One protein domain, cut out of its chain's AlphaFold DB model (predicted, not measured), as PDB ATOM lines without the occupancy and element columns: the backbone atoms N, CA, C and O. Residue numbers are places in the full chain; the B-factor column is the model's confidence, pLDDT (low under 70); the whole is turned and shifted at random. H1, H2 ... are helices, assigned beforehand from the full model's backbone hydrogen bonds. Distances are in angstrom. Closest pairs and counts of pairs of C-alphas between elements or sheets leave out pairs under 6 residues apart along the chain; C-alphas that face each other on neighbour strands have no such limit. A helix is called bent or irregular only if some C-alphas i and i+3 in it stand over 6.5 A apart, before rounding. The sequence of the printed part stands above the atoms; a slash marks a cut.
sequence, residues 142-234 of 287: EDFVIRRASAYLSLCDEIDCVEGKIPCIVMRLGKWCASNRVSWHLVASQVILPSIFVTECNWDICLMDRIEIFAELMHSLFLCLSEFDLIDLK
ATOM      1  N   GLU A 142      19.123 -19.030 -14.235       83.25
ATOM      2  CA  GLU A 142      20.045 -20.099 -13.838       83.25
ATOM      3  C   GLU A 142      19.353 -21.149 -12.956       83.25
ATOM      4  O   GLU A 142      19.399 -22.340 -13.263       83.25
ATOM      5  N   ASP A 143      18.620 -20.718 -11.926       86.81
ATOM      6  CA  ASP A 143      17.881 -21.610 -11.020       86.81
ATOM      7  C   ASP A 143      16.836 -22.444 -11.763       86.81
ATOM      8  O   ASP A 143      16.602 -23.614 -11.441       86.81
ATOM      9  N   PHE A 144      16.199 -21.852 -12.775       88.19
ATOM     10  CA  PHE A 144      15.244 -22.555 -13.623       88.19
ATOM     11  C   PHE A 144      15.916 -23.682 -14.419       88.19
ATOM     12  O   PHE A 144      15.394 -24.800 -14.481       88.19
ATOM     13  N   VAL A 145      17.094 -23.414 -14.985       87.19
ATOM     14  CA  VAL A 145      17.887 -24.395 -15.734       87.19
ATOM     15  C   VAL A 145      18.353 -25.533 -14.829       87.19
ATOM     16  O   VAL A 145      18.185 -26.701 -15.189       87.19
ATOM     17  N   ILE A 146      18.867 -25.214 -13.641       87.44
ATOM     18  CA  ILE A 146      19.345 -26.201 -12.663       87.44
ATOM     19  C   ILE A 146      18.199 -27.112 -12.216       87.44
ATOM     20  O   ILE A 146      18.340 -28.336 -12.234       87.44
ATOM     21  N   ARG A 147      17.030 -26.543 -11.889       89.81
ATOM     22  CA  ARG A 147      15.842 -27.334 -11.519       89.81
ATOM     23  C   ARG A 147      15.392 -28.255 -12.644       89.81
ATOM     24  O   ARG A 147      15.021 -29.396 -12.381       89.81
ATOM     25  N   ARG A 148      15.433 -27.787 -13.892       89.38
ATOM     26  CA  ARG A 148      15.035 -28.594 -15.050       89.38
ATOM     27  C   ARG A 148      16.027 -29.724 -15.334       89.38
ATOM     28  O   ARG A 148      15.593 -30.836 -15.617       89.38
ATOM     29  N   ALA A 149      17.327 -29.465 -15.204       84.81
ATOM     30  CA  ALA A 149      18.369 -30.483 -15.324       84.81
ATOM     31  C   ALA A 149      18.286 -31.526 -14.195       84.81
ATOM     32  O   ALA A 149      18.385 -32.724 -14.451       84.81
ATOM     33  N   SER A 150      18.022 -31.089 -12.961       87.12
ATOM     34  CA  SER A 150      17.803 -31.978 -11.814       87.12
ATOM     35  C   SER A 150      16.556 -32.852 -11.993       87.12
ATOM     36  O   SER A 150      16.624 -34.058 -11.777       87.12
ATOM     37  N   ALA A 151      15.446 -32.288 -12.479       87.00
ATOM     38  CA  ALA A 151      14.249 -33.064 -12.806       87.00
ATOM     39  C   ALA A 151      14.505 -34.086 -13.927       87.00
ATOM     40  O   ALA A 151      13.996 -35.202 -13.873       87.00
ATOM     41  N   TYR A 152      15.322 -33.728 -14.925       81.62
ATOM     42  CA  TYR A 152      15.717 -34.645 -15.995       81.62
ATOM     43  C   TYR A 152      16.550 -35.821 -15.469       81.62
ATOM     44  O   TYR A 152      16.312 -36.956 -15.872       81.62
ATOM     45  N   LEU A 153      17.488 -35.569 -14.548       82.88
ATOM     46  CA  LEU A 153      18.240 -36.631 -13.876       82.88
ATOM     47  C   LEU A 153      17.345 -37.509 -13.012       82.88
ATOM     48  O   LEU A 153      17.419 -38.720 -13.141       82.88
ATOM     49  N   SER A 154      16.440 -36.920 -12.229       84.12
ATOM     50  CA  SER A 154      15.494 -37.691 -11.416       84.12
ATOM     51  C   SER A 154      14.608 -38.604 -12.269       84.12
ATOM     52  O   SER A 154      14.278 -39.704 -11.837       84.12
ATOM     53  N   LEU A 155      14.245 -38.172 -13.483       78.31
ATOM     54  CA  LEU A 155      13.521 -39.002 -14.446       78.31
ATOM     55  C   LEU A 155      14.414 -40.106 -15.038       78.31
ATOM     56  O   LEU A 155      13.933 -41.190 -15.341       78.31
ATOM     57  N   CYS A 156      15.710 -39.844 -15.217       73.50
ATOM     58  CA  CYS A 156      16.667 -40.845 -15.692       73.50
ATOM     59  C   CYS A 156      17.010 -41.884 -14.613       73.50
ATOM     60  O   CYS A 156      17.188 -43.053 -14.954       73.50
ATOM     61  N   ASP A 157      17.057 -41.483 -13.342       65.62
ATOM     62  CA  ASP A 157      17.322 -42.367 -12.201       65.62
ATOM     63  C   ASP A 157      16.229 -43.431 -12.050       65.62
ATOM     64  O   ASP A 157      16.521 -44.583 -11.729       65.62
ATOM     65  N   GLU A 158      14.977 -43.073 -12.355       63.16
ATOM     66  CA  GLU A 158      13.851 -44.013 -12.379       63.16
ATOM     67  C   GLU A 158      13.952 -45.019 -13.541       63.16
ATOM     68  O   GLU A 158      13.413 -46.123 -13.463       63.16
ATOM     69  N   ILE A 159      14.669 -44.665 -14.613       52.62
ATOM     70  CA  ILE A 159      14.704 -45.447 -15.853       52.62
ATOM     71  C   ILE A 159      15.958 -46.339 -15.941       52.62
ATOM     72  O   ILE A 159      15.886 -47.390 -16.574       52.62
ATOM     73  N   ASP A 160      17.094 -45.987 -15.320       51.50
ATOM     74  CA  ASP A 160      18.386 -46.551 -15.754       51.50
ATOM     75  C   ASP A 160      19.489 -46.757 -14.673       51.50
ATOM     76  O   ASP A 160      20.638 -47.000 -15.037       51.50
ATOM     77  N   CYS A 161      19.201 -46.767 -13.363       51.66
ATOM     78  CA  CYS A 161      20.234 -46.978 -12.315       51.66
ATOM     79  C   CYS A 161      20.808 -48.411 -12.182       51.66
ATOM     80  O   CYS A 161      21.616 -48.679 -11.293       51.66
ATOM     81  N   VAL A 162      20.430 -49.343 -13.061       46.91
ATOM     82  CA  VAL A 162      20.953 -50.718 -13.056       46.91
ATOM     83  C   VAL A 162      22.183 -50.796 -13.970       46.91
ATOM     84  O   VAL A 162      22.050 -50.726 -15.188       46.91
ATOM     85  N   GLU A 163      23.361 -50.879 -13.340       49.72
ATOM     86  CA  GLU A 163      24.701 -51.205 -13.870       49.72
ATOM     87  C   GLU A 163      25.083 -50.632 -15.257       49.72
ATOM     88  O   GLU A 163      24.729 -51.153 -16.311       49.72
ATOM     89  N   GLY A 164      25.920 -49.584 -15.259       62.12
ATOM     90  CA  GLY A 164      26.731 -49.198 -16.428       62.12
ATOM     91  C   GLY A 164      26.187 -48.081 -17.326       62.12
ATOM     92  O   GLY A 164      26.796 -47.779 -18.351       62.12
ATOM     93  N   LYS A 165      25.083 -47.418 -16.963       77.50
ATOM     94  CA  LYS A 165      24.436 -46.398 -17.821       77.50
ATOM     95  C   LYS A 165      24.804 -44.941 -17.523       77.50
ATOM     96  O   LYS A 165      24.285 -44.042 -18.187       77.50
ATOM     97  N   ILE A 166      25.741 -44.687 -16.606       80.44
ATOM     98  CA  ILE A 166      26.249 -43.330 -16.319       80.44
ATOM     99  C   ILE A 166      26.689 -42.601 -17.609       80.44
ATOM    100  O   ILE A 166      26.257 -41.462 -17.809       80.44
ATOM    101  N   PRO A 167      27.433 -43.230 -18.548       80.38
ATOM    102  CA  PRO A 167      27.796 -42.573 -19.804       80.38
ATOM    103  C   PRO A 167      26.576 -42.158 -20.642       80.38
ATOM    104  O   PRO A 167      26.564 -41.083 -21.239       80.38
ATOM    105  N   CYS A 168      25.511 -42.965 -20.652       81.81
ATOM    106  CA  CYS A 168      24.292 -42.671 -21.408       81.81
ATOM    107  C   CYS A 168      23.536 -41.465 -20.840       81.81
ATOM    108  O   CYS A 168      23.048 -40.633 -21.610       81.81
ATOM    109  N   ILE A 169      23.454 -41.351 -19.512       86.06
ATOM    110  CA  ILE A 169      22.817 -40.214 -18.832       86.06
ATOM    111  C   ILE A 169      23.596 -38.931 -19.136       86.06
ATOM    112  O   ILE A 169      23.014 -37.936 -19.570       86.06
ATOM    113  N   VAL A 170      24.921 -38.984 -19.012       87.50
ATOM    114  CA  VAL A 170      25.816 -37.860 -19.307       87.50
ATOM    115  C   VAL A 170      25.682 -37.410 -20.765       87.50
ATOM    116  O   VAL A 170      25.508 -36.220 -21.024       87.50
ATOM    117  N   MET A 171      25.662 -38.341 -21.723       87.19
ATOM    118  CA  MET A 171      25.451 -38.013 -23.139       87.19
ATOM    119  C   MET A 171      24.074 -37.392 -23.411       87.19
ATOM    120  O   MET A 171      23.963 -36.461 -24.214       87.19
ATOM    121  N   ARG A 172      23.009 -37.892 -22.767       89.94
ATOM    122  CA  ARG A 172      21.654 -37.330 -22.907       89.94
ATOM    123  C   ARG A 172      21.576 -35.914 -22.343       89.94
ATOM    124  O   ARG A 172      21.043 -35.034 -23.020       89.94
ATOM    125  N   LEU A 173      22.158 -35.672 -21.166       90.12
ATOM    126  CA  LEU A 173      22.260 -34.321 -20.618       90.12
ATOM    127  C   LEU A 173      23.096 -33.411 -21.520       90.12
ATOM    128  O   LEU A 173      22.724 -32.254 -21.696       90.12
ATOM    129  N   GLY A 174      24.178 -33.914 -22.124       90.94
ATOM    130  CA  GLY A 174      25.007 -33.145 -23.058       90.94
ATOM    131  C   GLY A 174      24.195 -32.642 -24.248       90.94
ATOM    132  O   GLY A 174      24.166 -31.443 -24.532       90.94
ATOM    133  N   LYS A 175      23.425 -33.539 -24.876       91.81
ATOM    134  CA  LYS A 175      22.506 -33.188 -25.973       91.81
ATOM    135  C   LYS A 175      21.423 -32.202 -25.539       91.81
ATOM    136  O   LYS A 175      21.075 -31.297 -26.300       91.81
ATOM    137  N   TRP A 176      20.888 -32.367 -24.330       93.50
ATOM    138  CA  TRP A 176      19.902 -31.443 -23.778       93.50
ATOM    139  C   TRP A 176      20.497 -30.045 -23.566       93.50
ATOM    140  O   TRP A 176      19.874 -29.061 -23.964       93.50
ATOM    141  N   CYS A 177      21.711 -29.949 -23.014       92.88
ATOM    142  CA  CYS A 177      22.398 -28.675 -22.809       92.88
ATOM    143  C   CYS A 177      22.664 -27.965 -24.139       92.88
ATOM    144  O   CYS A 177      22.312 -26.794 -24.274       92.88
ATOM    145  N   ALA A 178      23.169 -28.693 -25.141       90.62
ATOM    146  CA  ALA A 178      23.392 -28.161 -26.485       90.62
ATOM    147  C   ALA A 178      22.090 -27.635 -27.119       90.62
ATOM    148  O   ALA A 178      22.038 -26.508 -27.604       90.62
ATOM    149  N   SER A 179      20.998 -28.405 -27.030       92.31
ATOM    150  CA  SER A 179      19.698 -28.022 -27.612       92.31
ATOM    151  C   SER A 179      19.083 -26.781 -26.955       92.31
ATOM    152  O   SER A 179      18.356 -26.037 -27.606       92.31
ATOM    153  N   ASN A 180      19.362 -26.556 -25.669       90.81
ATOM    154  CA  ASN A 180      18.823 -25.426 -24.907       90.81
ATOM    155  C   ASN A 180      19.825 -24.269 -24.753       90.81
ATOM    156  O   ASN A 180      19.524 -23.319 -24.032       90.81
ATOM    157  N   ARG A 181      21.002 -24.338 -25.399       91.50
ATOM    158  CA  ARG A 181      22.108 -23.370 -25.238       91.50
ATOM    159  C   ARG A 181      22.486 -23.129 -23.771       91.50
ATOM    160  O   ARG A 181      22.810 -22.017 -23.361       91.50
ATOM    161  N   VAL A 182      22.416 -24.183 -22.966       91.81
ATOM    162  CA  VAL A 182      22.794 -24.157 -21.554       91.81
ATOM    163  C   VAL A 182      24.266 -24.529 -21.433       91.81
ATOM    164  O   VAL A 182      24.715 -25.505 -22.031       91.81
ATOM    165  N   SER A 183      25.011 -23.782 -20.615       91.88
ATOM    166  CA  SER A 183      26.410 -24.098 -20.328       91.88
ATOM    167  C   SER A 183      26.535 -25.476 -19.678       91.88
ATOM    168  O   SER A 183      26.060 -25.702 -18.560       91.88
ATOM    169  N   TRP A 184      27.234 -26.383 -20.362       89.44
ATOM    170  CA  TRP A 184      27.552 -27.710 -19.839       89.44
ATOM    171  C   TRP A 184      28.298 -27.635 -18.505       89.44
ATOM    172  O   TRP A 184      28.014 -28.402 -17.591       89.44
ATOM    173  N   HIS A 185      29.202 -26.663 -18.359       88.31
ATOM    174  CA  HIS A 185      29.973 -26.468 -17.134       88.31
ATOM    175  C   HIS A 185      29.069 -26.190 -15.923       88.31
ATOM    176  O   HIS A 185      29.311 -26.703 -14.830       88.31
ATOM    177  N   LEU A 186      27.998 -25.411 -16.111       89.94
ATOM    178  CA  LEU A 186      27.032 -25.116 -15.052       89.94
ATOM    179  C   LEU A 186      26.289 -26.387 -14.618       89.94
ATOM    180  O   LEU A 186      26.211 -26.689 -13.431       89.94
ATOM    181  N   VAL A 187      25.806 -27.172 -15.581       91.38
ATOM    182  CA  VAL A 187      25.060 -28.410 -15.310       91.38
ATOM    183  C   VAL A 187      25.957 -29.488 -14.698       91.38
ATOM    184  O   VAL A 187      25.569 -30.149 -13.734       91.38
ATOM    185  N   ALA A 188      27.182 -29.632 -15.197       89.19
ATOM    186  CA  ALA A 188      28.150 -30.575 -14.658       89.19
ATOM    187  C   ALA A 188      28.540 -30.226 -13.214       89.19
ATOM    188  O   ALA A 188      28.535 -31.101 -12.350       89.19
ATOM    189  N   SER A 189      28.829 -28.950 -12.939       88.31
ATOM    190  CA  SER A 189      29.282 -28.509 -11.614       88.31
ATOM    191  C   SER A 189      28.184 -28.495 -10.560       88.31
ATOM    192  O   SER A 189      28.459 -28.812  -9.405       88.31
ATOM    193  N   GLN A 190      26.955 -28.144 -10.937       91.38
ATOM    194  CA  GLN A 190      25.873 -27.955  -9.971       91.38
ATOM    195  C   GLN A 190      24.921 -29.137  -9.854       91.38
ATOM    196  O   GLN A 190      24.189 -29.225  -8.871       91.38
ATOM    197  N   VAL A 191      24.906 -30.033 -10.840       90.69
ATOM    198  CA  VAL A 191      23.955 -31.144 -10.860       90.69
ATOM    199  C   VAL A 191      24.690 -32.477 -10.857       90.69
ATOM    200  O   VAL A 191      24.531 -33.257  -9.928       90.69
ATOM    201  N   ILE A 192      25.562 -32.716 -11.839       88.00
ATOM    202  CA  ILE A 192      26.217 -34.023 -12.001       88.00
ATOM    203  C   ILE A 192      27.206 -34.293 -10.863       88.00
ATOM    204  O   ILE A 192      27.157 -35.354 -10.243       88.00
ATOM    205  N   LEU A 193      28.085 -33.334 -10.563       85.88
ATOM    206  CA  LEU A 193      29.091 -33.481  -9.512       85.88
ATOM    207  C   LEU A 193      28.457 -33.743  -8.137       85.88
ATOM    208  O   LEU A 193      28.800 -34.755  -7.524       85.88
ATOM    209  N   PRO A 194      27.505 -32.919  -7.657       85.94
ATOM    210  CA  PRO A 194      26.818 -33.192  -6.405       85.94
ATOM    211  C   PRO A 194      26.104 -34.538  -6.413       85.94
ATOM    212  O   PRO A 194      26.229 -35.255  -5.433       85.94
ATOM    213  N   SER A 195      25.437 -34.933  -7.501       82.75
ATOM    214  CA  SER A 195      24.780 -36.244  -7.573       82.75
ATOM    215  C   SER A 195      25.769 -37.401  -7.405       82.75
ATOM    216  O   SER A 195      25.501 -38.295  -6.614       82.75
ATOM    217  N   ILE A 196      26.941 -37.356  -8.047       79.50
ATOM    218  CA  ILE A 196      27.978 -38.398  -7.904       79.50
ATOM    219  C   ILE A 196      28.532 -38.456  -6.469       79.50
ATOM    220  O   ILE A 196      28.842 -39.533  -5.952       79.50
ATOM    221  N   PHE A 197      28.672 -37.302  -5.811       77.19
ATOM    222  CA  PHE A 197      29.163 -37.235  -4.432       77.19
ATOM    223  C   PHE A 197      28.089 -37.579  -3.388       77.19
ATOM    224  O   PHE A 197      28.433 -38.124  -2.341       77.19
ATOM    225  N   VAL A 198      26.816 -37.283  -3.670       78.19
ATOM    226  CA  VAL A 198      25.666 -37.463  -2.766       78.19
ATOM    227  C   VAL A 198      25.027 -38.840  -2.901       78.19
ATOM    228  O   VAL A 198      24.341 -39.254  -1.970       78.19
ATOM    229  N   THR A 199      25.270 -39.593  -3.981       67.25
ATOM    230  CA  THR A 199      24.955 -41.030  -4.020       67.25
ATOM    231  C   THR A 199      25.861 -41.788  -3.038       67.25
ATOM    232  O   THR A 199      26.822 -42.470  -3.397       67.25
ATOM    233  N   GLU A 200      25.571 -41.612  -1.751       54.81
ATOM    234  CA  GLU A 200      25.872 -42.515  -0.658       54.81
ATOM    235  C   GLU A 200      25.187 -43.839  -0.984       54.81
ATOM    236  O   GLU A 200      23.978 -43.851  -1.165       54.81
ATOM    237  N   CYS A 201      25.958 -44.920  -1.109       42.59
ATOM    238  CA  CYS A 201      25.540 -46.302  -0.814       42.59
ATOM    239  C   CYS A 201      26.663 -47.320  -1.065       42.59
ATOM    240  O   CYS A 201      26.552 -48.436  -0.576       42.59
ATOM    241  N   ASN A 202      27.756 -46.966  -1.755       48.75
ATOM    242  CA  ASN A 202      28.892 -47.880  -1.911       48.75
ATOM    243  C   ASN A 202      30.203 -47.227  -1.443       48.75
ATOM    244  O   ASN A 202      30.903 -46.553  -2.203       48.75
ATOM    245  N   TRP A 203      30.492 -47.378  -0.147       53.62
ATOM    246  CA  TRP A 203      31.758 -46.961   0.476       53.62
ATOM    247  C   TRP A 203      32.954 -47.805   0.010       53.62
ATOM    248  O   TRP A 203      34.092 -47.426   0.270       53.62
ATOM    249  N   ASP A 204      32.698 -48.904  -0.704       57.03
ATOM    250  CA  ASP A 204      33.730 -49.816  -1.203       57.03
ATOM    251  C   ASP A 204      34.500 -49.256  -2.406       57.03
ATOM    252  O   ASP A 204      35.633 -49.661  -2.658       57.03
ATOM    253  N   ILE A 205      33.926 -48.287  -3.126       62.44
ATOM    254  CA  ILE A 205      34.635 -47.587  -4.200       62.44
ATOM    255  C   ILE A 205      35.482 -46.492  -3.561       62.44
ATOM    256  O   ILE A 205      34.950 -45.509  -3.024       62.44
ATOM    257  N   CYS A 206      36.802 -46.663  -3.624       71.94
ATOM    258  CA  CYS A 206      37.748 -45.726  -3.046       71.94
ATOM    259  C   CYS A 206      37.571 -44.336  -3.680       71.94
ATOM    260  O   CYS A 206      37.260 -44.197  -4.862       71.94
ATOM    261  N   LEU A 207      37.814 -43.274  -2.903       73.94
ATOM    262  CA  LEU A 207      37.789 -41.886  -3.394       73.94
ATOM    263  C   LEU A 207      38.640 -41.705  -4.665       73.94
ATOM    264  O   LEU A 207      38.290 -40.907  -5.528       73.94
ATOM    265  N   MET A 208      39.734 -42.462  -4.779       71.06
ATOM    266  CA  MET A 208      40.620 -42.454  -5.944       71.06
ATOM    267  C   MET A 208      39.936 -42.997  -7.200       71.06
ATOM    268  O   MET A 208      40.002 -42.331  -8.225       71.06
ATOM    269  N   ASP A 209      39.189 -44.096  -7.102       76.00
ATOM    270  CA  ASP A 209      38.438 -44.651  -8.235       76.00
ATOM    271  C   ASP A 209      37.347 -43.673  -8.693       76.00
ATOM    272  O   ASP A 209      37.107 -43.499  -9.883       76.00
ATOM    273  N   ARG A 210      36.715 -42.950  -7.755       74.69
ATOM    274  CA  ARG A 210      35.738 -41.898  -8.097       74.69
ATOM    275  C   ARG A 210      36.387 -40.729  -8.836       74.69
ATOM    276  O   ARG A 210      35.780 -40.181  -9.754       74.69
ATOM    277  N   ILE A 211      37.596 -40.337  -8.434       77.00
ATOM    278  CA  ILE A 211      38.368 -39.281  -9.106       77.00
ATOM    279  C   ILE A 211      38.813 -39.749 -10.492       77.00
ATOM    280  O   ILE A 211      38.745 -38.959 -11.429       77.00
ATOM    281  N   GLU A 212      39.229 -41.005 -10.635       81.44
ATOM    282  CA  GLU A 212      39.630 -41.594 -11.914       81.44
ATOM    283  C   GLU A 212      38.445 -41.672 -12.879       81.44
ATOM    284  O   GLU A 212      38.516 -41.106 -13.967       81.44
ATOM    285  N   ILE A 213      37.307 -42.214 -12.434       78.31
ATOM    286  CA  ILE A 213      36.059 -42.235 -13.212       78.31
ATOM    287  C   ILE A 213      35.648 -40.813 -13.595       78.31
ATOM    288  O   ILE A 213      35.286 -40.559 -14.742       78.31
ATOM    289  N   PHE A 214      35.715 -39.857 -12.664       79.75
ATOM    290  CA  PHE A 214      35.390 -38.468 -12.970       79.75
ATOM    291  C   PHE A 214      36.353 -37.865 -13.999       79.75
ATOM    292  O   PHE A 214      35.910 -37.178 -14.917       79.75
ATOM    293  N   ALA A 215      37.654 -38.125 -13.879       78.69
ATOM    294  CA  ALA A 215      38.660 -37.637 -14.812       78.69
ATOM    295  C   ALA A 215      38.460 -38.228 -16.214       78.69
ATOM    296  O   ALA A 215      38.483 -37.479 -17.191       78.69
ATOM    297  N   GLU A 216      38.193 -39.531 -16.325       80.38
ATOM    298  CA  GLU A 216      37.890 -40.192 -17.598       80.38
ATOM    299  C   GLU A 216      36.606 -39.657 -18.231       80.38
ATOM    300  O   GLU A 216      36.548 -39.407 -19.438       80.38
ATOM    301  N   LEU A 217      35.578 -39.436 -17.415       79.44
ATOM    302  CA  LEU A 217      34.281 -38.941 -17.856       79.44
ATOM    303  C   LEU A 217      34.388 -37.477 -18.308       79.44
ATOM    304  O   LEU A 217      33.869 -37.124 -19.368       79.44
ATOM    305  N   MET A 218      35.148 -36.647 -17.589       78.25
ATOM    306  CA  MET A 218      35.463 -35.275 -17.995       78.25
ATOM    307  C   MET A 218      36.338 -35.221 -19.246       78.25
ATOM    308  O   MET A 218      36.104 -34.373 -20.104       78.25
ATOM    309  N   HIS A 219      37.310 -36.119 -19.389       79.25
ATOM    310  CA  HIS A 219      38.155 -36.191 -20.578       79.25
ATOM    311  C   HIS A 219      37.354 -36.633 -21.810       79.25
ATOM    312  O   HIS A 219      37.454 -36.022 -22.873       79.25
ATOM    313  N   SER A 220      36.491 -37.640 -21.656       73.56
ATOM    314  CA  SER A 220      35.590 -38.111 -22.716       73.56
ATOM    315  C   SER A 220      34.592 -37.029 -23.127       73.56
ATOM    316  O   SER A 220      34.360 -36.810 -24.316       73.56
ATOM    317  N   LEU A 221      34.043 -36.303 -22.149       74.81
ATOM    318  CA  LEU A 221      33.195 -35.140 -22.393       74.81
ATOM    319  C   LEU A 221      33.942 -34.028 -23.121       74.81
ATOM    320  O   LEU A 221      33.395 -33.460 -24.058       74.81
ATOM    321  N   PHE A 222      35.172 -33.723 -22.712       76.50
ATOM    322  CA  PHE A 222      35.983 -32.688 -23.344       76.50
ATOM    323  C   PHE A 222      36.257 -33.015 -24.815       76.50
ATOM    324  O   PHE A 222      36.089 -32.149 -25.669       76.50
ATOM    325  N   LEU A 223      36.583 -34.273 -25.123       73.81
ATOM    326  CA  LEU A 223      36.740 -34.734 -26.502       73.81
ATOM    327  C   LEU A 223      35.436 -34.593 -27.297       73.81
ATOM    328  O   LEU A 223      35.446 -33.996 -28.370       73.81
ATOM    329  N   CYS A 224      34.305 -35.042 -26.742       64.00
ATOM    330  CA  CYS A 224      33.006 -34.907 -27.406       64.00
ATOM    331  C   CYS A 224      32.646 -33.436 -27.665       64.00
ATOM    332  O   CYS A 224      32.200 -33.093 -28.753       64.00
ATOM    333  N   LEU A 225      32.845 -32.557 -26.681       63.56
ATOM    334  CA  LEU A 225      32.530 -31.132 -26.801       63.56
ATOM    335  C   LEU A 225      33.452 -30.414 -27.787       63.56
ATOM    336  O   LEU A 225      32.977 -29.564 -28.532       63.56
ATOM    337  N   SER A 226      34.728 -30.802 -27.859       68.69
ATOM    338  CA  SER A 226      35.663 -30.244 -28.844       68.69
ATOM    339  C   SER A 226      35.242 -30.521 -30.293       68.69
ATOM    340  O   SER A 226      35.513 -29.711 -31.177       68.69
ATOM    341  N   GLU A 227      34.518 -31.617 -30.538       64.31
ATOM    342  CA  GLU A 227      33.916 -31.891 -31.846       64.31
ATOM    343  C   GLU A 227      32.670 -31.032 -32.102       64.31
ATOM    344  O   GLU A 227      32.443 -30.616 -33.237       64.31
ATOM    345  N   PHE A 228      31.876 -30.719 -31.072       55.16
ATOM    346  CA  PHE A 228      30.682 -29.879 -31.218       55.16
ATOM    347  C   PHE A 228      31.015 -28.401 -31.440       55.16
ATOM    348  O   PHE A 228      30.419 -27.791 -32.328       55.16
ATOM    349  N   ASP A 229      32.000 -27.848 -30.726       54.31
ATOM    350  CA  ASP A 229      32.455 -26.466 -30.948       54.31
ATOM    351  C   ASP A 229      33.005 -26.282 -32.376       54.31
ATOM    352  O   ASP A 229      32.817 -25.235 -32.997       54.31
ATOM    353  N   LEU A 230      33.613 -27.329 -32.952       47.28
ATOM    354  CA  LEU A 230      34.070 -27.334 -34.345       47.28
ATOM    355  C   LEU A 230      32.903 -27.355 -35.353       47.28
ATOM    356  O   LEU A 230      33.034 -26.841 -36.466       47.28
ATOM    357  N   ILE A 231      31.763 -27.948 -34.987       52.41
ATOM    358  CA  ILE A 231      30.569 -28.023 -35.841       52.41
ATOM    359  C   ILE A 231      29.789 -26.704 -35.821       52.41
ATOM    360  O   ILE A 231      29.305 -26.288 -36.877       52.41
ATOM    361  N   ASP A 232      29.696 -26.031 -34.673       46.97
ATOM    362  CA  ASP A 232      29.021 -24.731 -34.583       46.97
ATOM    363  C   ASP A 232      29.823 -23.627 -35.289       46.97
ATOM    364  O   ASP A 232      29.241 -22.872 -36.065       46.97
ATOM    365  N   LEU A 233      31.160 -23.621 -35.186       50.16
ATOM    366  CA  LEU A 233      32.013 -22.712 -35.973       50.16
ATOM    367  C   LEU A 233      31.870 -22.909 -37.491       50.16
ATOM    368  O   LEU A 233      32.000 -21.960 -38.257       50.16
ATOM    369  N   LYS A 234      31.570 -24.131 -37.945       50.81
ATOM    370  CA  LYS A 234      31.381 -24.431 -39.373       50.81
ATOM    371  C   LYS A 234      30.008 -24.002 -39.904       50.81
ATOM    372  O   LYS A 234      29.818 -23.940 -41.120       50.81
TER     373      LYS A 234
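Overview. This is residues 142 to 234 of the 287 residues of the protein "Peptide/nitrate transporter protein" of Corchorus olitorius (UniProt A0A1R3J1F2). Picture two shorter helices, H2 and H3, meeting at a corner by their link in a narrow V, with H1 slanting over one side of this pair and the long helix H4 running past the other side, loosely set and touching no helix. H4 makes the longest axis; its last residues, 229 to 234, stick out free, and so does the loop end at residues 198 to 206. The printed part has 93 residues with four named helices in the order H1, H2, H3, H4 and no named strand; the class is all helix. It is compact, with a radius of gyration of the C-alphas of 13.8 A, but its outline is elongated, spanning 46 by 27 by 22 A.

Along the chain. Find C-alpha 142 at (20.045, -20.099, -13.838); from there H1 runs through residues 142 to 160, 26.6 A from first to last C-alpha. Next look at residues 166 to 179 for H2, 20.1 A long, and at residues 184 to 198 for H3, 19.8 A long and beginning at C-alpha 184 (27.552, -27.710, -19.839). H3 is neither bent nor irregular, but only just: C-alphas 190 and 193 are 6.4 A apart. Then H4 takes residues 207 to 234, 40.5 A long, and ends at C-alpha 234 (31.381, -24.431, -39.373).

Arrangement. Start with H1, which with residues 149 to 156 alone only just touches H2, with 3 pairs of C-alphas within 8 A. The closest C-alphas are those of Cys 156 and Ile 169, 6.9 A apart, and the two helices form a helical hairpin, opposite ways at a tilt of 37 degrees, only just steep. With residues 146 to 150 alone H1 touches H3, closest at the C-alphas of Ser 150 and Val 191, 6.3 A apart, the same way at a steep tilt of 51 degrees. H2 and H3 touch only at the corner by their link, closest at the C-alphas of Cys 177 and Trp 184, 6.0 A apart; they run opposite ways at a shallow tilt of 28 degrees. H2 and H4 are close but not clearly touching, closest at the C-alphas of Pro 167 and Leu 217, 7.7 A apart, the same way at a shallow tilt of 32 degrees. H3 and H4 are near each other, while H1 and H4 are apart. In H2 every O i to N i+4 pair is within hydrogen-bond range; H1 has 14 of 15, H3 9 of 11 and H4 23 of 24.

Size, cuts and confidence. The C-alphas farthest apart are those of Asp 204 and Lys 234, at 45.9 A. The printed part has no cut; the links H1 to H2 and H2 to H3 are tight, and H3 to H4, with 8 residues, is short. The mean pLDDT of the printed part is 76.1, and residues 157 to 164, 199 to 205 and 224 to 234 of this model are under 70.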